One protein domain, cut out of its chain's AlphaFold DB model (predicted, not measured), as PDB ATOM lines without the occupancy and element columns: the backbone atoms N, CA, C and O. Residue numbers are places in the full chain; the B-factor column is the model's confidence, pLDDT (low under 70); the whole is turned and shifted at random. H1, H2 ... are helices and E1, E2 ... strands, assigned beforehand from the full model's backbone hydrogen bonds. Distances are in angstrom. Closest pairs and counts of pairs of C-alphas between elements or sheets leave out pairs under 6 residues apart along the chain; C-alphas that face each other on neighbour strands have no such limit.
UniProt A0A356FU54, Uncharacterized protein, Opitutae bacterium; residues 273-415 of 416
ATOM      1  N   GLU A 273     189.962 169.898 218.786       87.31
ATOM      2  CA  GLU A 273     191.092 170.167 219.690       87.31
ATOM      3  C   GLU A 273     191.928 171.367 219.229       87.31
ATOM      4  O   GLU A 273     192.273 172.227 220.045       87.31
ATOM      5  N   LYS A 274     192.228 171.454 217.925       88.12
ATOM      6  CA  LYS A 274     192.971 172.582 217.340       88.12
ATOM      7  C   LYS A 274     192.178 173.883 217.448       88.12
ATOM      8  O   LYS A 274     192.748 174.918 217.797       88.12
ATOM      9  N   ILE A 275     190.864 173.826 217.223       88.69
ATOM     10  CA  ILE A 275     189.968 174.980 217.384       88.69
ATOM     11  C   ILE A 275     189.958 175.447 218.846       88.69
ATOM     12  O   ILE A 275     190.136 176.636 219.105       88.69
ATOM     13  N   ILE A 276     189.818 174.535 219.814       88.94
ATOM     14  CA  ILE A 276     189.836 174.872 221.248       88.94
ATOM     15  C   ILE A 276     191.195 175.461 221.656       88.94
ATOM     16  O   ILE A 276     191.249 176.436 222.410       88.94
ATOM     17  N   ALA A 277     192.302 174.905 221.158       88.62
ATOM     18  CA  ALA A 277     193.639 175.439 221.413       88.62
ATOM     19  C   ALA A 277     193.801 176.864 220.858       88.62
ATOM     20  O   ALA A 277     194.332 177.735 221.552       88.62
ATOM     21  N   PHE A 278     193.288 177.122 219.653       90.00
ATOM     22  CA  PHE A 278     193.256 178.458 219.062       90.00
ATOM     23  C   PHE A 278     192.398 179.429 219.890       90.00
ATOM     24  O   PHE A 278     192.869 180.508 220.250       90.00
ATOM     25  N   GLN A 279     191.183 179.029 220.284       89.88
ATOM     26  CA  GLN A 279     190.274 179.837 221.112       89.88
ATOM     27  C   GLN A 279     190.908 180.270 222.440       89.88
ATOM     28  O   GLN A 279     190.727 181.408 222.869       89.88
ATOM     29  N   ARG A 280     191.692 179.391 223.078       88.69
ATOM     30  CA  ARG A 280     192.410 179.711 224.324       88.69
ATOM     31  C   ARG A 280     193.474 180.792 224.136       88.69
ATOM     32  O   ARG A 280     193.655 181.607 225.035       88.69
ATOM     33  N   LYS A 281     194.164 180.809 222.990       87.81
ATOM     34  CA  LYS A 281     195.149 181.854 222.651       87.81
ATOM     35  C   LYS A 281     194.480 183.169 222.242       87.81
ATOM     36  O   LYS A 281     195.037 184.238 222.468       87.81
ATOM     37  N   MET A 282     193.283 183.091 221.661       85.38
ATOM     38  CA  MET A 282     192.534 184.224 221.112       85.38
ATOM     39  C   MET A 282     191.155 184.376 221.774       85.38
ATOM     40  O   MET A 282     190.142 184.193 221.106       85.38
ATOM     41  N   PRO A 283     191.049 184.726 223.069       71.06
ATOM     42  CA  PRO A 283     189.755 184.750 223.759       71.06
ATOM     43  C   PRO A 283     188.827 185.900 223.325       71.06
ATOM     44  O   PRO A 283     187.620 185.801 223.527       71.06
ATOM     45  N   ARG A 284     189.370 186.990 222.759       80.94
ATOM     46  CA  ARG A 284     188.640 188.201 222.328       80.94
ATOM     47  C   ARG A 284     189.427 188.973 221.263       80.94
ATOM     48  O   ARG A 284     190.635 188.777 221.147       80.94
ATOM     49  N   THR A 285     188.766 189.881 220.541       76.44
ATOM     50  CA  THR A 285     189.417 190.845 219.623       76.44
ATOM     51  C   THR A 285     188.994 192.279 219.955       76.44
ATOM     52  O   THR A 285     188.020 192.476 220.665       76.44
ATOM     53  N   THR A 286     189.697 193.301 219.475       66.81
ATOM     54  CA  THR A 286     189.297 194.711 219.679       66.81
ATOM     55  C   THR A 286     188.412 195.257 218.553       66.81
ATOM     56  O   THR A 286     187.860 196.341 218.705       66.81
ATOM     57  N   GLY A 287     188.227 194.505 217.459       71.06
ATOM     58  CA  GLY A 287     187.295 194.835 216.375       71.06
ATOM     59  C   GLY A 287     187.909 195.446 215.110       71.06
ATOM     60  O   GLY A 287     187.176 195.610 214.150       71.06
ATOM     61  N   ASN A 288     189.217 195.728 215.029       83.06
ATOM     62  CA  ASN A 288     189.857 196.162 213.771       83.06
ATOM     63  C   ASN A 288     190.945 195.179 213.291       83.06
ATOM     64  O   ASN A 288     191.506 194.403 214.071       83.06
ATOM     65  N   LEU A 289     191.239 195.195 211.984       86.25
ATOM     66  CA  LEU A 289     192.159 194.241 211.345       86.25
ATOM     67  C   LEU A 289     193.606 194.367 211.849       86.25
ATOM     68  O   LEU A 289     194.292 193.357 212.011       86.25
ATOM     69  N   LYS A 290     194.068 195.594 212.123       85.75
ATOM     70  CA  LYS A 290     195.430 195.869 212.609       85.75
ATOM     71  C   LYS A 290     195.668 195.246 213.981       85.75
ATOM     72  O   LYS A 290     196.712 194.650 214.226       85.75
ATOM     73  N   ASP A 291     194.687 195.340 214.861       84.38
ATOM     74  CA  ASP A 291     194.769 194.775 216.197       84.38
ATOM     75  C   ASP A 291     194.665 193.255 216.174       84.38
ATOM     76  O   ASP A 291     195.375 192.591 216.931       84.38
ATOM     77  N   LEU A 292     193.844 192.685 215.283       88.94
ATOM     78  CA  LEU A 292     193.845 191.240 215.053       88.94
ATOM     79  C   LEU A 292     195.240 190.772 214.619       88.94
ATOM     80  O   LEU A 292     195.791 189.863 215.237       88.94
ATOM     81  N   TYR A 293     195.837 191.431 213.623       88.94
ATOM     82  CA  TYR A 293     197.195 191.142 213.155       88.94
ATOM     83  C   TYR A 293     198.227 191.218 214.293       88.94
ATOM     84  O   TYR A 293     199.039 190.310 214.475       88.94
ATOM     85  N   ASN A 294     198.172 192.275 215.109       87.81
ATOM     86  CA  ASN A 294     199.059 192.440 216.261       87.81
ATOM     87  C   ASN A 294     198.847 191.343 217.312       87.81
ATOM     88  O   ASN A 294     199.816 190.839 217.878       87.81
ATOM     89  N   THR A 295     197.597 190.946 217.554       88.00
ATOM     90  CA  THR A 295     197.264 189.908 218.536       88.00
ATOM     91  C   THR A 295     197.758 188.538 218.080       88.00
ATOM     92  O   THR A 295     198.362 187.823 218.875       88.00
ATOM     93  N   LEU A 296     197.563 188.184 216.804       89.69
ATOM     94  CA  LEU A 296     198.060 186.925 216.241       89.69
ATOM     95  C   LEU A 296     199.587 186.826 216.367       89.69
ATOM     96  O   LEU A 296     200.095 185.806 216.835       89.69
ATOM     97  N   ASN A 297     200.303 187.911 216.054       89.44
ATOM     98  CA  ASN A 297     201.754 187.988 216.238       89.44
ATOM     99  C   ASN A 297     202.165 187.876 217.712       89.44
ATOM    100  O   ASN A 297     203.033 187.072 218.048       89.44
ATOM    101  N   PHE A 298     201.527 188.636 218.607       88.81
ATOM    102  CA  PHE A 298     201.826 188.606 220.042       88.81
ATOM    103  C   PHE A 298     201.620 187.209 220.648       88.81
ATOM    104  O   PHE A 298     202.416 186.761 221.469       88.81
ATOM    105  N   GLN A 299     200.587 186.489 220.202       89.44
ATOM    106  CA  GLN A 299     200.281 185.123 220.637       89.44
ATOM    107  C   GLN A 299     201.106 184.045 219.911       89.44
ATOM    108  O   GLN A 299     200.886 182.851 220.139       89.44
ATOM    109  N   SER A 300     202.047 184.442 219.042       89.19
ATOM    110  CA  SER A 300     202.870 183.538 218.226       89.19
ATOM    111  C   SER A 300     202.027 182.508 217.465       89.19
ATOM    112  O   SER A 300     202.334 181.312 217.434       89.19
ATOM    113  N   ILE A 301     200.902 182.956 216.910       88.88
ATOM    114  CA  ILE A 301     200.070 182.153 216.017       88.88
ATOM    115  C   ILE A 301     200.628 182.344 214.611       88.88
ATOM    116  O   ILE A 301     200.792 183.476 214.174       88.88
ATOM    117  N   ALA A 302     200.925 181.253 213.910       88.38
ATOM    118  CA  ALA A 302     201.360 181.315 212.521       88.38
ATOM    119  C   ALA A 302     200.158 181.599 211.608       88.38
ATOM    120  O   ALA A 302     199.143 180.896 211.669       88.38
ATOM    121  N   PHE A 303     200.270 182.642 210.788       90.75
ATOM    122  CA  PHE A 303     199.229 183.049 209.854       90.75
ATOM    123  C   PHE A 303     199.814 183.754 208.629       90.75
ATOM    124  O   PHE A 303     200.880 184.361 208.718       90.75
ATOM    125  N   ASP A 304     199.052 183.743 207.537       87.50
ATOM    126  CA  ASP A 304     199.310 184.545 206.340       87.50
ATOM    127  C   ASP A 304     198.147 185.510 206.095       87.50
ATOM    128  O   ASP A 304     196.980 185.133 206.208       87.50
ATOM    129  N   LEU A 305     198.452 186.764 205.753       87.25
ATOM    130  CA  LEU A 305     197.457 187.752 205.331       87.25
ATOM    131  C   LEU A 305     197.457 187.858 203.805       87.25
ATOM    132  O   LEU A 305     198.425 188.319 203.201       87.25
ATOM    133  N   ILE A 306     196.345 187.465 203.194       83.75
ATOM    134  CA  ILE A 306     196.141 187.460 201.749       83.75
ATOM    135  C   ILE A 306     195.194 188.599 201.365       83.75
ATOM    136  O   ILE A 306     194.106 188.739 201.924       83.75
ATOM    137  N   TRP A 307     195.594 189.390 200.371       82.44
ATOM    138  CA  TRP A 307     194.762 190.430 199.766       82.44
ATOM    139  C   TRP A 307     194.104 189.876 198.503       82.44
ATOM    140  O   TRP A 307     194.783 189.579 197.522       82.44
ATOM    141  N   CYS A 308     192.786 189.679 198.533       78.44
ATOM    142  CA  CYS A 308     192.057 188.967 197.480       78.44
ATOM    143  C   CYS A 308     191.506 189.871 196.356       78.44
ATOM    144  O   CYS A 308     190.608 189.479 195.622       78.44
ATOM    145  N   ASN A 309     192.014 191.088 196.213       71.62
ATOM    146  CA  ASN A 309     191.499 192.137 195.330       71.62
ATOM    147  C   ASN A 309     192.492 192.497 194.209       71.62
ATOM    148  O   ASN A 309     193.691 192.244 194.313       71.62
ATOM    149  N   ARG A 310     191.994 193.111 193.124       62.78
ATOM    150  CA  ARG A 310     192.827 193.683 192.051       62.78
ATOM    151  C   ARG A 310     193.271 195.104 192.415       62.78
ATOM    152  O   ARG A 310     192.483 195.886 192.932       62.78
ATOM    153  N   TYR A 311     194.531 195.442 192.135       53.78
ATOM    154  CA  TYR A 311     195.156 196.705 192.559       53.78
ATOM    155  C   TYR A 311     194.640 197.967 191.844       53.78
ATOM    156  O   TYR A 311     194.877 199.071 192.321       53.78
ATOM    157  N   ASP A 312     193.961 197.830 190.706       61.47
ATOM    158  CA  ASP A 312     193.591 198.929 189.804       61.47
ATOM    159  C   ASP A 312     192.288 199.662 190.181       61.47
ATOM    160  O   ASP A 312     191.927 200.642 189.536       61.47
ATOM    161  N   THR A 313     191.576 199.205 191.211       60.47
ATOM    162  CA  THR A 313     190.157 199.558 191.444       60.47
ATOM    163  C   THR A 313     189.799 199.717 192.928       60.47
ATOM    164  O   THR A 313     188.636 199.698 193.321       60.47
ATOM    165  N   LEU A 314     190.812 199.916 193.773       71.56
ATOM    166  CA  LEU A 314     190.704 199.911 195.238       71.56
ATOM    167  C   LEU A 314     189.900 201.078 195.834       71.56
ATOM    168  O   LEU A 314     189.542 201.036 197.006       71.56
ATOM    169  N   GLU A 315     189.636 202.129 195.064       80.62
ATOM    170  CA  GLU A 315     188.930 203.327 195.535       80.62
ATOM    171  C   GLU A 315     187.396 203.207 195.384       80.62
ATOM    172  O   GLU A 315     186.657 204.017 195.942       80.62
ATOM    173  N   ASP A 316     186.898 202.174 194.690       81.62
ATOM    174  CA  ASP A 316     185.471 201.961 194.423       81.62
ATOM    175  C   ASP A 316     184.912 200.770 195.218       81.62
ATOM    176  O   ASP A 316     185.276 199.609 195.011       81.62
ATOM    177  N   ARG A 317     183.954 201.056 196.107       84.88
ATOM    178  CA  ARG A 317     183.251 200.025 196.877       84.88
ATOM    179  C   ARG A 317     182.525 199.025 195.985       84.88
ATOM    180  O   ARG A 317     182.545 197.831 196.268       84.88
ATOM    181  N   SER A 318     181.841 199.511 194.949       83.44
ATOM    182  CA  SER A 318     180.991 198.673 194.099       83.44
ATOM    183  C   SER A 318     181.811 197.577 193.424       83.44
ATOM    184  O   SER A 318     181.368 196.433 193.335       83.44
ATOM    185  N   PHE A 319     183.059 197.893 193.077       77.44
ATOM    186  CA  PHE A 319     184.009 196.932 192.547       77.44
ATOM    187  C   PHE A 319     184.404 195.861 193.573       77.44
ATOM    188  O   PHE A 319     184.437 194.672 193.245       77.44
ATOM    189  N   ALA A 320     184.699 196.252 194.816       80.94
ATOM    190  CA  ALA A 320     185.035 195.300 195.875       80.94
ATOM    191  C   ALA A 320     183.851 194.373 196.201       80.94
ATOM    192  O   ALA A 320     184.043 193.162 196.334       80.94
ATOM    193  N   ASP A 321     182.633 194.919 196.248       83.25
ATOM    194  CA  ASP A 321     181.394 194.155 196.426       83.25
ATOM    195  C   ASP A 321     181.193 193.152 195.273       83.25
ATOM    196  O   ASP A 321     180.894 191.976 195.509       83.25
ATOM    197  N   ASP A 322     181.390 193.580 194.024       79.00
ATOM    198  CA  ASP A 322     181.267 192.716 192.847       79.00
ATOM    199  C   ASP A 322     182.351 191.633 192.804       79.00
ATOM    200  O   ASP A 322     182.037 190.476 192.517       79.00
ATOM    201  N   THR A 323     183.594 191.966 193.159       76.69
ATOM    202  CA  THR A 323     184.705 191.004 193.259       76.69
ATOM    203  C   THR A 323     184.416 189.963 194.340       76.69
ATOM    204  O   THR A 323     184.515 188.761 194.095       76.69
ATOM    205  N   ALA A 324     183.962 190.387 195.523       83.44
ATOM    206  CA  ALA A 324     183.583 189.472 196.597       83.44
ATOM    207  C   ALA A 324     182.420 188.548 196.187       83.44
ATOM    208  O   ALA A 324     182.409 187.361 196.525       83.44
ATOM    209  N   ARG A 325     181.443 189.060 195.429       80.88
ATOM    210  CA  ARG A 325     180.290 188.276 194.955       80.88
ATOM    211  C   ARG A 325     180.647 187.298 193.839       80.88
ATOM    212  O   ARG A 325     180.193 186.156 193.893       80.88
ATOM    213  N   ARG A 326     181.408 187.741 192.835       71.69
ATOM    214  CA  ARG A 326     181.746 186.946 191.642       71.69
ATOM    215  C   ARG A 326     182.882 185.971 191.921       71.69
ATOM    216  O   ARG A 326     182.725 184.772 191.699       71.69
ATOM    217  N   ASP A 327     183.969 186.473 192.495       73.06
ATOM    218  CA  ASP A 327     185.225 185.735 192.622       73.06
ATOM    219  C   ASP A 327     185.471 185.271 194.059       73.06
ATOM    220  O   ASP A 327     186.104 184.238 194.284       73.06
ATOM    221  N   GLY A 328     184.905 185.969 195.049       77.56
ATOM    222  CA  GLY A 328     185.139 185.677 196.462       77.56
ATOM    223  C   GLY A 328     184.750 184.255 196.870       77.56
ATOM    224  O   GLY A 328     185.450 183.628 197.663       77.56
ATOM    225  N   ARG A 329     183.700 183.674 196.270       77.69
ATOM    226  CA  ARG A 329     183.356 182.258 196.503       77.69
ATOM    227  C   ARG A 329     184.482 181.329 196.056       77.69
ATOM    228  O   ARG A 329     184.786 180.375 196.772       77.69
ATOM    229  N   LEU A 330     185.063 181.580 194.884       74.94
ATOM    230  CA  LEU A 330     186.193 180.803 194.390       74.94
ATOM    231  C   LEU A 330     187.395 181.022 195.311       74.94
ATOM    232  O   LEU A 330     187.925 180.046 195.823       74.94
ATOM    233  N   MET A 331     187.748 182.269 195.624       78.56
ATOM    234  CA  MET A 331     188.873 182.603 196.511       78.56
ATOM    235  C   MET A 331     188.788 181.887 197.864       78.56
ATOM    236  O   MET A 331     189.753 181.245 198.280       78.56
ATOM    237  N   LEU A 332     187.619 181.910 198.509       83.31
ATOM    238  CA  LEU A 332     187.378 181.180 199.754       83.31
ATOM    239  C   LEU A 332     187.459 179.664 199.559       83.31
ATOM    240  O   LEU A 332     188.074 178.971 200.366       83.31
ATOM    241  N   LYS A 333     186.873 179.128 198.481       78.69
ATOM    242  CA  LYS A 333     186.962 177.695 198.152       78.69
ATOM    243  C   LYS A 333     188.423 177.251 198.019       78.69
ATOM    244  O   LYS A 333     188.759 176.176 198.507       78.69
ATOM    245  N   LEU A 334     189.271 178.072 197.396       75.69
ATOM    246  CA  LEU A 334     190.705 177.813 197.268       75.69
ATOM    247  C   LEU A 334     191.415 177.904 198.617       75.69
ATOM    248  O   LEU A 334     192.189 177.010 198.938       75.69
ATOM    249  N   ALA A 335     191.098 178.915 199.429       81.44
ATOM    250  CA  ALA A 335     191.642 179.068 200.777       81.44
ATOM    251  C   ALA A 335     191.414 177.825 201.644       81.44
ATOM    252  O   ALA A 335     192.357 177.270 202.198       81.44
ATOM    253  N   PHE A 336     190.187 177.297 201.669       79.88
ATOM    254  CA  PHE A 336     189.867 176.085 202.432       79.88
ATOM    255  C   PHE A 336     190.459 174.794 201.864       79.88
ATOM    256  O   PHE A 336     190.373 173.763 202.525       79.88
ATOM    257  N   ARG A 337     191.023 174.803 200.649       73.81
ATOM    258  CA  ARG A 337     191.787 173.653 200.140       73.81
ATOM    259  C   ARG A 337     193.204 173.616 200.690       73.81
ATOM    260  O   ARG A 337     193.725 172.529 200.896       73.81
ATOM    261  N   ARG A 338     193.804 174.785 200.919       74.88
ATOM    262  CA  ARG A 338     195.164 174.916 201.454       74.88
ATOM    263  C   ARG A 338     195.202 175.036 202.975       74.88
ATOM    264  O   ARG A 338     196.188 174.622 203.570       74.88
ATOM    265  N   ASN A 339     194.134 175.538 203.601       82.56
ATOM    266  CA  ASN A 339     194.117 175.846 205.028       82.56
ATOM    267  C   ASN A 339     192.917 175.255 205.786       82.56
ATOM    268  O   ASN A 339     191.788 175.292 205.288       82.56
ATOM    269  N   PRO A 340     193.144 174.745 207.015       84.19
ATOM    270  CA  PRO A 340     192.104 174.121 207.835       84.19
ATOM    271  C   PRO A 340     191.070 175.112 208.367       84.19
ATOM    272  O   PRO A 340     189.914 174.749 208.618       84.19
ATOM    273  N   ALA A 341     191.486 176.362 208.546       90.62
ATOM    274  CA  ALA A 341     190.632 177.459 208.951       90.62
ATOM    275  C   ALA A 341     191.170 178.784 208.415       90.62
ATOM    276  O   ALA A 341     192.365 178.941 208.155       90.62
ATOM    277  N   VAL A 342     190.268 179.750 208.297       93.19
ATOM    278  CA  VAL A 342     190.589 181.129 207.935       93.19
ATOM    279  C   VAL A 342     189.844 182.090 208.851       93.19
ATOM    280  O   VAL A 342     188.821 181.732 209.444       93.19
ATOM    281  N   ILE A 343     190.336 183.320 208.940       93.81
ATOM    282  CA  ILE A 343     189.630 184.434 209.560       93.81
ATOM    283  C   ILE A 343     189.252 185.441 208.479       93.81
ATOM    284  O   ILE A 343     190.084 185.862 207.673       93.81
ATOM    285  N   LEU A 344     187.983 185.830 208.493       94.50
ATOM    286  CA  LEU A 344     187.420 186.862 207.632       94.50
ATOM    287  C   LEU A 344     186.906 188.007 208.496       94.50
ATOM    288  O   LEU A 344     186.207 187.741 209.476       94.50
ATOM    289  N   PRO A 345     187.198 189.271 208.174       94.06
ATOM    290  CA  PRO A 345     186.494 190.364 208.814       94.06
ATOM    291  C   PRO A 345     185.025 190.370 208.395       94.06
ATOM    292  O   PRO A 345     184.678 190.123 207.239       94.06
ATOM    293  N   ASN A 346     184.172 190.654 209.372       93.62
ATOM    294  CA  ASN A 346     182.784 191.018 209.168       93.62
ATOM    295  C   ASN A 346     182.709 192.545 209.247       93.62
ATOM    296  O   ASN A 346     182.741 193.125 210.340       93.62
ATOM    297  N   SER A 347     182.674 193.169 208.075       92.81
ATOM    298  CA  SER A 347     182.828 194.606 207.881       92.81
ATOM    299  C   SER A 347     181.579 195.231 207.261       92.81
ATOM    300  O   SER A 347     181.626 195.721 206.128       92.81
ATOM    301  N   PRO A 348     180.428 195.232 207.955       90.00
ATOM    302  CA  PRO A 348     179.244 195.872 207.420       90.00
ATOM    303  C   PRO A 348     179.507 197.354 207.169       90.00
ATOM    304  O   PRO A 348     179.980 198.091 208.031       90.00
ATOM    305  N   LYS A 349     179.195 197.790 205.947       87.75
ATOM    306  CA  LYS A 349     179.521 199.136 205.434       87.75
ATOM    307  C   LYS A 349     181.024 199.450 205.340       87.75
ATOM    308  O   LYS A 349     181.362 200.610 205.138       87.75
ATOM    309  N   GLY A 350     181.890 198.441 205.395       88.56
ATOM    310  CA  GLY A 350     183.344 198.570 205.294       88.56
ATOM    311  C   GLY A 350     184.066 198.661 206.633       88.56
ATOM    312  O   GLY A 350     185.274 198.457 206.673       88.56
ATOM    313  N   GLU A 351     183.353 198.892 207.731       89.69
ATOM    314  CA  GLU A 351     183.944 198.980 209.065       89.69
ATOM    315  C   GLU A 351     183.941 197.607 209.727       89.69
ATOM    316  O   GLU A 351     182.873 197.034 209.945       89.69
ATOM    317  N   THR A 352     185.117 197.074 210.066       91.81
ATOM    318  CA  THR A 352     185.206 195.802 210.789       91.81
ATOM    319  C   THR A 352     184.547 195.933 212.161       91.81
ATOM    320  O   THR A 352     184.894 196.804 212.953       91.81
ATOM    321  N   GLN A 353     183.571 195.067 212.434       89.44
ATOM    322  CA  GLN A 353     182.861 195.015 213.720       89.44
ATOM    323  C   GLN A 353     183.178 193.735 214.490       89.44
ATOM    324  O   GLN A 353     183.167 193.704 215.722       89.44
ATOM    325  N   SER A 354     183.458 192.664 213.757       92.81
ATOM    326  CA  SER A 354     183.803 191.358 214.293       92.81
ATOM    327  C   SER A 354     184.607 190.569 213.268       92.81
ATOM    328  O   SER A 354     184.842 191.017 212.142       92.81
ATOM    329  N   PHE A 355     185.038 189.376 213.661       94.75
ATOM    330  CA  PHE A 355     185.721 188.449 212.772       94.75
ATOM    331  C   PHE A 355     184.985 187.120 212.728       94.75
ATOM    332  O   PHE A 355     184.556 186.602 213.753       94.75
ATOM    333  N   TYR A 356     184.873 186.530 211.551       94.62
ATOM    334  CA  TYR A 356     184.429 185.160 211.386       94.62
ATOM    335  C   TYR A 356     185.636 184.238 211.371       94.62
ATOM    336  O   TYR A 356     186.426 184.256 210.429       94.62
ATOM    337  N   PHE A 357     185.750 183.401 212.398       94.19
ATOM    338  CA  PHE A 357     186.542 182.185 212.324       94.19
ATOM    339  C   PHE A 357     185.745 181.155 211.537       94.19
ATOM    340  O   PHE A 357     184.638 180.776 211.936       94.19
ATOM    341  N   VAL A 358     186.297 180.711 210.418       93.69
ATOM    342  CA  VAL A 358     185.626 179.784 209.515       93.69
ATOM    343  C   VAL A 358     186.473 178.533 209.372       93.69
ATOM    344  O   VAL A 358     187.656 178.606 209.060       93.69
ATOM    345  N   SER A 359     185.849 177.378 209.578       90.62
ATOM    346  CA  SER A 359     186.463 176.060 209.411       90.62
ATOM    347  C   SER A 359     185.563 175.157 208.572       90.62
ATOM    348  O   SER A 359     184.340 175.346 208.493       90.62
ATOM    349  N   ARG A 360     186.170 174.169 207.914       79.19
ATOM    350  CA  ARG A 360     185.416 173.176 207.150       79.19
ATOM    351  C   ARG A 360     184.793 172.150 208.106       79.19
ATOM    352  O   ARG A 360     185.490 171.683 209.004       79.19
ATOM    353  N   PRO A 361     183.511 171.778 207.949       70.69
ATOM    354  CA  PRO A 361     182.948 170.687 208.733       70.69
ATOM    355  C   PRO A 361     183.659 169.362 208.395       70.69
ATOM    356  O   PRO A 361     183.998 169.153 207.227       70.69
ATOM    357  N   PRO A 362     183.824 168.442 209.368       59.12
ATOM    358  CA  PRO A 362     184.512 167.162 209.158       59.12
ATOM    359  C   PRO A 362     183.909 166.312 208.033       59.12
ATOM    360  O   PRO A 362     184.625 165.651 207.295       59.12
ATOM    361  N   ASN A 363     182.589 166.384 207.860       57.72
ATOM    362  CA  ASN A 363     181.857 165.604 206.857       57.72
ATOM    363  C   ASN A 363     181.840 166.270 205.465       57.72
ATOM    364  O   ASN A 363     181.173 165.778 204.556       57.72
ATOM    365  N   GLY A 364     182.518 167.411 205.293       61.34
ATOM    366  CA  GLY A 364     182.463 168.213 204.072       61.34
ATOM    367  C   GLY A 364     181.093 168.862 203.818       61.34
ATOM    368  O   GLY A 364     180.244 168.955 204.704       61.34
ATOM    369  N   GLY A 365     180.887 169.358 202.593       63.28
ATOM    370  CA  GLY A 365     179.625 169.965 202.148       63.28
ATOM    371  C   GLY A 365     179.724 171.434 201.720       63.28
ATOM    372  O   GLY A 365     180.800 172.029 201.676       63.28
ATOM    373  N   ALA A 366     178.573 172.016 201.363       68.25
ATOM    374  CA  ALA A 366     178.455 173.396 200.873       68.25
ATOM    375  C   ALA A 366     178.365 174.457 201.992       68.25
ATOM    376  O   ALA A 366     178.320 175.658 201.712       68.25
ATOM    377  N   GLN A 367     178.311 174.013 203.249       80.38
ATOM    378  CA  GLN A 367     178.231 174.858 204.434       80.38
ATOM    379  C   GLN A 367     179.506 174.734 205.270       80.38
ATOM    380  O   GLN A 367     180.150 173.691 205.291       80.38
ATOM    381  N   TYR A 368     179.848 175.814 205.959       88.69
ATOM    382  CA  TYR A 368     181.064 175.973 206.745       88.69
ATOM    383  C   TYR A 368     180.701 176.276 208.194       88.69
ATOM    384  O   TYR A 368     179.720 176.980 208.448       88.69
ATOM    385  N   LYS A 369     181.485 175.745 209.140       90.69
ATOM    386  CA  LYS A 369     181.325 176.017 210.572       90.69
ATOM    387  C   LYS A 369     181.947 177.381 210.851       90.69
ATOM    388  O   LYS A 369     183.149 177.568 210.674       90.69
ATOM    389  N   VAL A 370     181.109 178.323 211.261       93.81
ATOM    390  CA  VAL A 370     181.486 179.711 211.516       93.81
ATOM    391  C   VAL A 370     181.257 180.036 212.977       93.81
ATOM    392  O   VAL A 370     180.180 179.771 213.512       93.81
ATOM    393  N   GLN A 371     182.248 180.655 213.602       93.75
ATOM    394  CA  GLN A 371     182.104 181.303 214.896       93.75
ATOM    395  C   GLN A 371     182.516 182.759 214.767       93.75
ATOM    396  O   GLN A 371     183.545 183.086 214.181       93.75
ATOM    397  N   GLU A 372     181.683 183.635 215.301       94.00
ATOM    398  CA  GLU A 372     181.975 185.057 215.336       94.00
ATOM    399  C   GLU A 372     182.833 185.376 216.556       94.00
ATOM    400  O   GLU A 372     182.538 184.914 217.655       94.00
ATOM    401  N   ILE A 373     183.891 186.151 216.366       92.38
ATOM    402  CA  ILE A 373     184.761 186.639 217.425       92.38
ATOM    403  C   ILE A 373     184.535 188.141 217.550       92.38
ATOM    404  O   ILE A 373     184.835 188.913 216.636       92.38
ATOM    405  N   THR A 374     184.012 188.552 218.697       90.31
ATOM    406  CA  THR A 374     183.728 189.946 219.036       90.31
ATOM    407  C   THR A 374     184.619 190.398 220.202       90.31
ATOM    408  O   THR A 374     185.361 189.589 220.779       90.31
ATOM    409  N   PRO A 375     184.546 191.674 220.615       86.62
ATOM    410  CA  PRO A 375     185.182 192.124 221.854       86.62
ATOM    411  C   PRO A 375     184.702 191.426 223.125       86.62
ATOM    412  O   PRO A 375     185.438 191.360 224.110       86.62
ATOM    413  N   GLN A 376     183.494 190.865 223.100       87.00
ATOM    414  CA  GLN A 376     182.917 190.099 224.203       87.00
ATOM    415  C   GLN A 376     183.347 188.623 224.179       87.00
ATOM    416  O   GLN A 376     183.112 187.909 225.150       87.00
ATOM    417  N   GLY A 377     184.008 188.181 223.106       89.56
ATOM    418  CA  GLY A 377     184.550 186.838 222.951       89.56
ATOM    419  C   GLY A 377     183.912 186.073 221.797       89.56
ATOM    420  O   GLY A 377     183.548 186.650 220.774       89.56
ATOM    421  N   TRP A 378     183.817 184.755 221.947       92.88
ATOM    422  CA  TRP A 378     183.345 183.859 220.894       92.88
ATOM    423  C   TRP A 378     181.833 183.662 220.951       92.88
ATOM    424  O   TRP A 378     181.275 183.273 221.975       92.88
ATOM    425  N   GLY A 379     181.180 183.876 219.815       92.12
ATOM    426  CA  GLY A 379     179.788 183.532 219.587       92.12
ATOM    427  C   GLY A 379     179.570 182.031 219.354       92.12
ATOM    428  O   GLY A 379     180.522 181.257 219.165       92.12
ATOM    429  N   PRO A 380     178.297 181.599 219.332       92.12
ATOM    430  CA  PRO A 380     177.942 180.215 219.050       92.12
ATOM    431  C   PRO A 380     178.327 179.822 217.619       92.12
ATOM    432  O   PRO A 380     178.315 180.642 216.699       92.12
ATOM    433  N   ALA A 381     178.635 178.538 217.425       91.38
ATOM    434  CA  ALA A 381     178.882 177.992 216.098       91.38
ATOM    435  C   ALA A 381     177.592 177.966 215.269       91.38
ATOM    436  O   ALA A 381     176.551 177.498 215.730       91.38
ATOM    437  N   LYS A 382     177.680 178.434 214.025       93.19
ATOM    438  CA  LYS A 382     176.599 178.403 213.034       93.19
ATOM    439  C   LYS A 382     177.116 177.890 211.695       93.19
ATOM    440  O   LYS A 382     178.310 177.965 211.412       93.19
ATOM    441  N   LEU A 383     176.213 177.377 210.865       90.06
ATOM    442  CA  LEU A 383     176.532 176.966 209.501       90.06
ATOM    443  C   LEU A 383     176.239 178.110 208.529       90.06
ATOM    444  O   LEU A 383     175.142 178.667 208.531       90.06
ATOM    445  N   MET A 384     177.215 178.459 207.693       90.56
ATOM    446  CA  MET A 384     177.063 179.480 206.648       90.56
ATOM    447  C   MET A 384     177.571 178.969 205.304       90.56
ATOM    448  O   MET A 384     178.445 178.110 205.240       90.56
ATOM    449  N   THR A 385     177.042 179.513 204.211       85.94
ATOM    450  CA  THR A 385     177.585 179.256 202.868       85.94
ATOM    451  C   THR A 385     178.725 180.225 202.558       85.94
ATOM    452  O   THR A 385     178.768 181.324 203.115       85.94
ATOM    453  N   LEU A 386     179.602 179.878 201.608       85.81
ATOM    454  CA  LEU A 386     180.631 180.813 201.127       85.81
ATOM    455  C   LEU A 386     180.022 182.117 200.596       85.81
ATOM    456  O   LEU A 386     180.528 183.188 200.894       85.81
ATOM    457  N   GLY A 387     178.896 182.045 199.878       82.69
ATOM    458  CA  GLY A 387     178.210 183.243 199.382       82.69
ATOM    459  C   GLY A 387     177.599 184.113 200.488       82.69
ATOM    460  O   GLY A 387     177.353 185.293 200.276       82.69
ATOM    461  N   SER A 388     177.343 183.554 201.674       88.25
ATOM    462  CA  SER A 388     176.959 184.345 202.848       88.25
ATOM    463  C   SER A 388     178.166 185.062 203.453       88.25
ATOM    464  O   SER A 388     178.032 186.204 203.874       88.25
ATOM    465  N   LEU A 389     179.330 184.403 203.472       91.62
ATOM    466  CA  LEU A 389     180.575 184.945 204.022       91.62
ATOM    467  C   LEU A 389     181.140 186.103 203.194       91.62
ATOM    468  O   LEU A 389     181.785 186.979 203.753       91.62
ATOM    469  N   THR A 390     180.874 186.148 201.887       90.88
ATOM    470  CA  THR A 390     181.386 187.216 201.013       90.88
ATOM    471  C   THR A 390     180.600 188.528 201.087       90.88
ATOM    472  O   THR A 390     181.058 189.522 200.534       90.88
ATOM    473  N   ARG A 391     179.430 188.569 201.745       89.94
ATOM    474  CA  ARG A 391     178.539 189.750 201.726       89.94
ATOM    475  C   ARG A 391     179.114 190.967 202.439       89.94
ATOM    476  O   ARG A 391     179.041 192.058 201.895       89.94
ATOM    477  N   GLU A 392     179.672 190.757 203.626       92.75
ATOM    478  CA  GLU A 392     180.236 191.818 204.473       92.75
ATOM    479  C   GLU A 392     181.767 191.714 204.551       92.75
ATOM    480  O   GLU A 392     182.390 192.212 205.480       92.75
ATOM    481  N   TRP A 393     182.382 191.014 203.596       92.88
ATOM    482  CA  TRP A 393     183.831 190.846 203.525       92.88
ATOM    483  C   TRP A 393     184.584 192.099 203.025       92.88
ATOM    484  O   TRP A 393     185.656 192.387 203.573       92.88
ATOM    485  N   PRO A 394     184.066 192.873 202.042       92.44
ATOM    486  CA  PRO A 394     184.666 194.141 201.629       92.44
ATOM    487  C   PRO A 394     184.949 195.048 202.824       92.44
ATOM    488  O   PRO A 394     184.044 195.477 203.536       92.44
ATOM    489  N   THR A 395     186.231 195.310 203.055       91.88
ATOM    490  CA  THR A 395     186.716 196.028 204.233       91.88
ATOM    491  C   THR A 395     187.422 197.297 203.807       91.88
ATOM    492  O   THR A 395     188.232 197.299 202.880       91.88
ATOM    493  N   LEU A 396     187.109 198.376 204.506       90.94
ATOM    494  CA  LEU A 396     187.671 199.689 204.301       90.94
ATOM    495  C   LEU A 396     188.954 199.810 205.136       90.94
ATOM    496  O   LEU A 396     188.919 199.677 206.357       90.94
ATOM    497  N   ILE A 397     190.095 200.007 204.475       86.81
ATOM    498  CA  ILE A 397     191.414 200.070 205.115       86.81
ATOM    499  C   ILE A 397     192.048 201.431 204.849       86.81
ATOM    500  O   ILE A 397     192.173 201.859 203.703       86.81
ATOM    501  N   GLU A 398     192.487 202.095 205.913       82.88
ATOM    502  CA  GLU A 398     193.266 203.328 205.830       82.88
ATOM    503  C   GLU A 398     194.728 203.018 205.481       82.88
ATOM    504  O   GLU A 398     195.329 202.072 206.001       82.88
ATOM    505  N   ASN A 399     195.316 203.814 204.590       70.50
ATOM    506  CA  ASN A 399     196.737 203.733 204.285       70.50
ATOM    507  C   ASN A 399     197.588 204.193 205.485       70.50
ATOM    508  O   ASN A 399     197.107 204.789 206.444       70.50
ATOM    509  N   SER A 400     198.895 203.945 205.427       62.34
ATOM    510  CA  SER A 400     199.831 204.274 206.510       62.34
ATOM    511  C   SER A 400     199.921 205.768 206.854       62.34
ATOM    512  O   SER A 400     200.391 206.085 207.946       62.34
ATOM    513  N   SER A 401     199.480 206.671 205.966       64.25
ATOM    514  CA  SER A 401     199.388 208.114 206.235       64.25
ATOM    515  C   SER A 401     198.031 208.561 206.796       64.25
ATOM    516  O   SER A 401     197.914 209.706 207.218       64.25
ATOM    517  N   GLY A 402     197.021 207.681 206.838       65.81
ATOM    518  CA  GLY A 402     195.648 208.010 207.246       65.81
ATOM    519  C   GLY A 402     194.879 208.872 206.235       65.81
ATOM    520  O   GLY A 402     193.789 209.346 206.530       65.81
ATOM    521  N   GLU A 403     195.441 209.105 205.048       62.06
ATOM    522  CA  GLU A 403     194.915 210.055 204.057       62.06
ATOM    523  C   GLU A 403     194.099 209.386 202.951       62.06
ATOM    524  O   GLU A 403     193.269 210.038 202.315       62.06
ATOM    525  N   ARG A 404     194.342 208.098 202.680       66.25
ATOM    526  CA  ARG A 404     193.608 207.345 201.658       66.25
ATOM    527  C   ARG A 404     192.980 206.109 202.240       66.25
ATOM    528  O   ARG A 404     193.617 205.342 202.955       66.25
ATOM    529  N   VAL A 405     191.743 205.901 201.829       77.56
ATOM    530  CA  VAL A 405     190.929 204.790 202.264       77.56
ATOM    531  C   VAL A 405     190.683 203.877 201.071       77.56
ATOM    532  O   VAL A 405     190.208 204.328 200.032       77.56
ATOM    533  N   LEU A 406     191.065 202.609 201.201       85.81
ATOM    534  CA  LEU A 406     191.024 201.619 200.129       85.81
ATOM    535  C   LEU A 406     190.095 200.469 200.513       85.81
ATOM    536  O   LEU A 406     190.174 199.936 201.620       85.81
ATOM    537  N   TRP A 407     189.260 200.041 199.575       87.44
ATOM    538  CA  TRP A 407     188.463 198.828 199.687       87.44
ATOM    539  C   TRP A 407     189.328 197.604 199.407       87.44
ATOM    540  O   TRP A 407     190.001 197.507 198.379       87.44
ATOM    541  N   GLN A 408     189.326 196.667 200.349       87.38
ATOM    542  CA  GLN A 408     190.159 195.471 200.339       87.38
ATOM    543  C   GLN A 408     189.326 194.224 200.647       87.38
ATOM    544  O   GLN A 408     188.275 194.298 201.287       87.38
ATOM    545  N   LEU A 409     189.841 193.061 200.241       89.44
ATOM    546  CA  LEU A 409     189.296 191.746 200.591       89.44
ATOM    547  C   LEU A 409     190.337 190.955 201.401       89.44
ATOM    548  O   LEU A 409     190.978 190.053 200.860       89.44
ATOM    549  N   PRO A 410     190.578 191.323 202.673       90.12
ATOM    550  CA  PRO A 410     191.576 190.665 203.515       90.12
ATOM    551  C   PRO A 410     191.114 189.276 203.968       90.12
ATOM    552  O   PRO A 410     190.053 189.119 204.570       90.12
ATOM    553  N   LEU A 411     191.944 188.268 203.744       91.56
ATOM    554  CA  LEU A 411     191.757 186.902 204.222       91.56
ATOM    555  C   LEU A 411     192.961 186.522 205.080       91.56
ATOM    556  O   LEU A 411     194.092 186.629 204.616       91.56
ATOM    557  N   ILE A 412     192.730 186.054 206.303       91.62
ATOM    558  CA  ILE A 412     193.803 185.523 207.148       91.62
ATOM    559  C   ILE A 412     193.732 184.006 207.129       91.62
ATOM    560  O   ILE A 412     192.720 183.419 207.507       91.62
ATOM    561  N   GLU A 413     194.816 183.372 206.729       90.62
ATOM    562  CA  GLU A 413     194.940 181.923 206.712       90.62
ATOM    563  C   GLU A 413     195.674 181.453 207.956       90.62
ATOM    564  O   GLU A 413     196.692 182.030 208.326       90.62
ATOM    565  N   LEU A 414     195.136 180.437 208.632       87.62
ATOM    566  CA  LEU A 414     195.697 179.942 209.884       87.62
ATOM    567  C   LEU A 414     196.408 178.610 209.668       87.62
ATOM    568  O   LEU A 414     195.801 177.644 209.199       87.62
ATOM    569  N   ALA A 415     197.653 178.526 210.131       80.94
ATOM    570  CA  ALA A 415     198.370 177.262 210.245       80.94
ATOM    571  C   ALA A 415     197.979 176.569 211.566       80.94
ATOM    572  O   ALA A 415     198.659 176.716 212.585       80.94
TER     573      ALA A 415
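This is residues 273 to 415 of the 416 residues of an uncharacterized protein of Opitutae bacterium (UniProt A0A356FU54). A strongly twisted sheet of six strands runs through the middle, with its E8 and E2 part between helices H2 and H4. At one end of the longest axis E6 and E7 make a small hairpin, with H3 packed on E7, which runs on into E8; H1 is at the other end. The 143 printed residues hold five named helices and eight named strands in the order H1 H2 E1 H3 H4 E2 E3 E4 E5 H5 E6 E7 E8. The large sheet has the order E1 E8 E2 E3 E4 E5, all antiparallel; the class is mixed, helices and strands. The whole is compact, with a radius of gyration of the C-alphas of 14.5 A and spans of 42 by 33 by 24 A.

Along the printed part come H1, residues 273 to 281; H2, 289 to 298; E1, 303 to 307; H3, 317 to 326; H4, 328 to 338; E2, 341 to 346; E3, 354 to 359; E4, 367 to 374; E5, 382 to 385; H5, 386 to 389; E6, 395 to 398; E7, 405 to 408; and E8, 410 to 414. H1 only grazes the large sheet, with residues 274 to 279. H2 is on it at a height over the sheet of 9.7 A, over E8 and E2; the closest C-alphas of H2 and E2, those of Leu 289 and Pro 345, are 7.3 A apart. E1 H3 H4 E2 is a split strand-helix-strand unit, two strands running the same way with E8 between them, and its crossover is right-handed. N 306 and O 411 of E1 and E8 are 2.8 A apart, and N 343 and O 412 of E2 and E8 2.8 A, within hydrogen-bond range. The closest C-alphas of H3 and E7, those of Arg 317 and Trp 407, are 6.0 A apart. H4 is on one face of the large sheet, making two layers, at a height over the sheet of 7.9 A; it lies over E2 and runs along the strands, at 13 degrees to E2 on the local plane. E2 E3 E4 E5 is a meander, each strand the antiparallel neighbour of the one before, with N 344 and O 356 at 2.9 A, N 373 and O 355 at 2.7 A, and N 368 and O 384 at 2.8 A. H5 stands at the sheet's level and touches H4, closest at the C-alphas of Arg 329 and Leu 386, 5.6 A. In the hairpin E6 and E7, N 406 and O 397 are 2.8 A apart; E7 runs on into E8 at 51 degrees. In H1, H2, H3 and H4 every O i to N i+4 pair is within hydrogen-bond range; H5 is too short for one.

H1 begins at C-alpha 273, (191.092, 170.167, 219.690), and E8 ends at C-alpha 414, (195.697, 179.942, 209.884). From first to last C-alpha, E4 measures 21.7 A, E3 16.3 A, E2 15.7 A and H4 15.5 A.

The C-alphas farthest apart, those of Asn 363 and Glu 403, are 46.4 A apart. The printed part has no cut and no long link. Its mean pLDDT is 83.6; residues 286, 310 to 313, 362 to 366 and 400 to 404 are under 70.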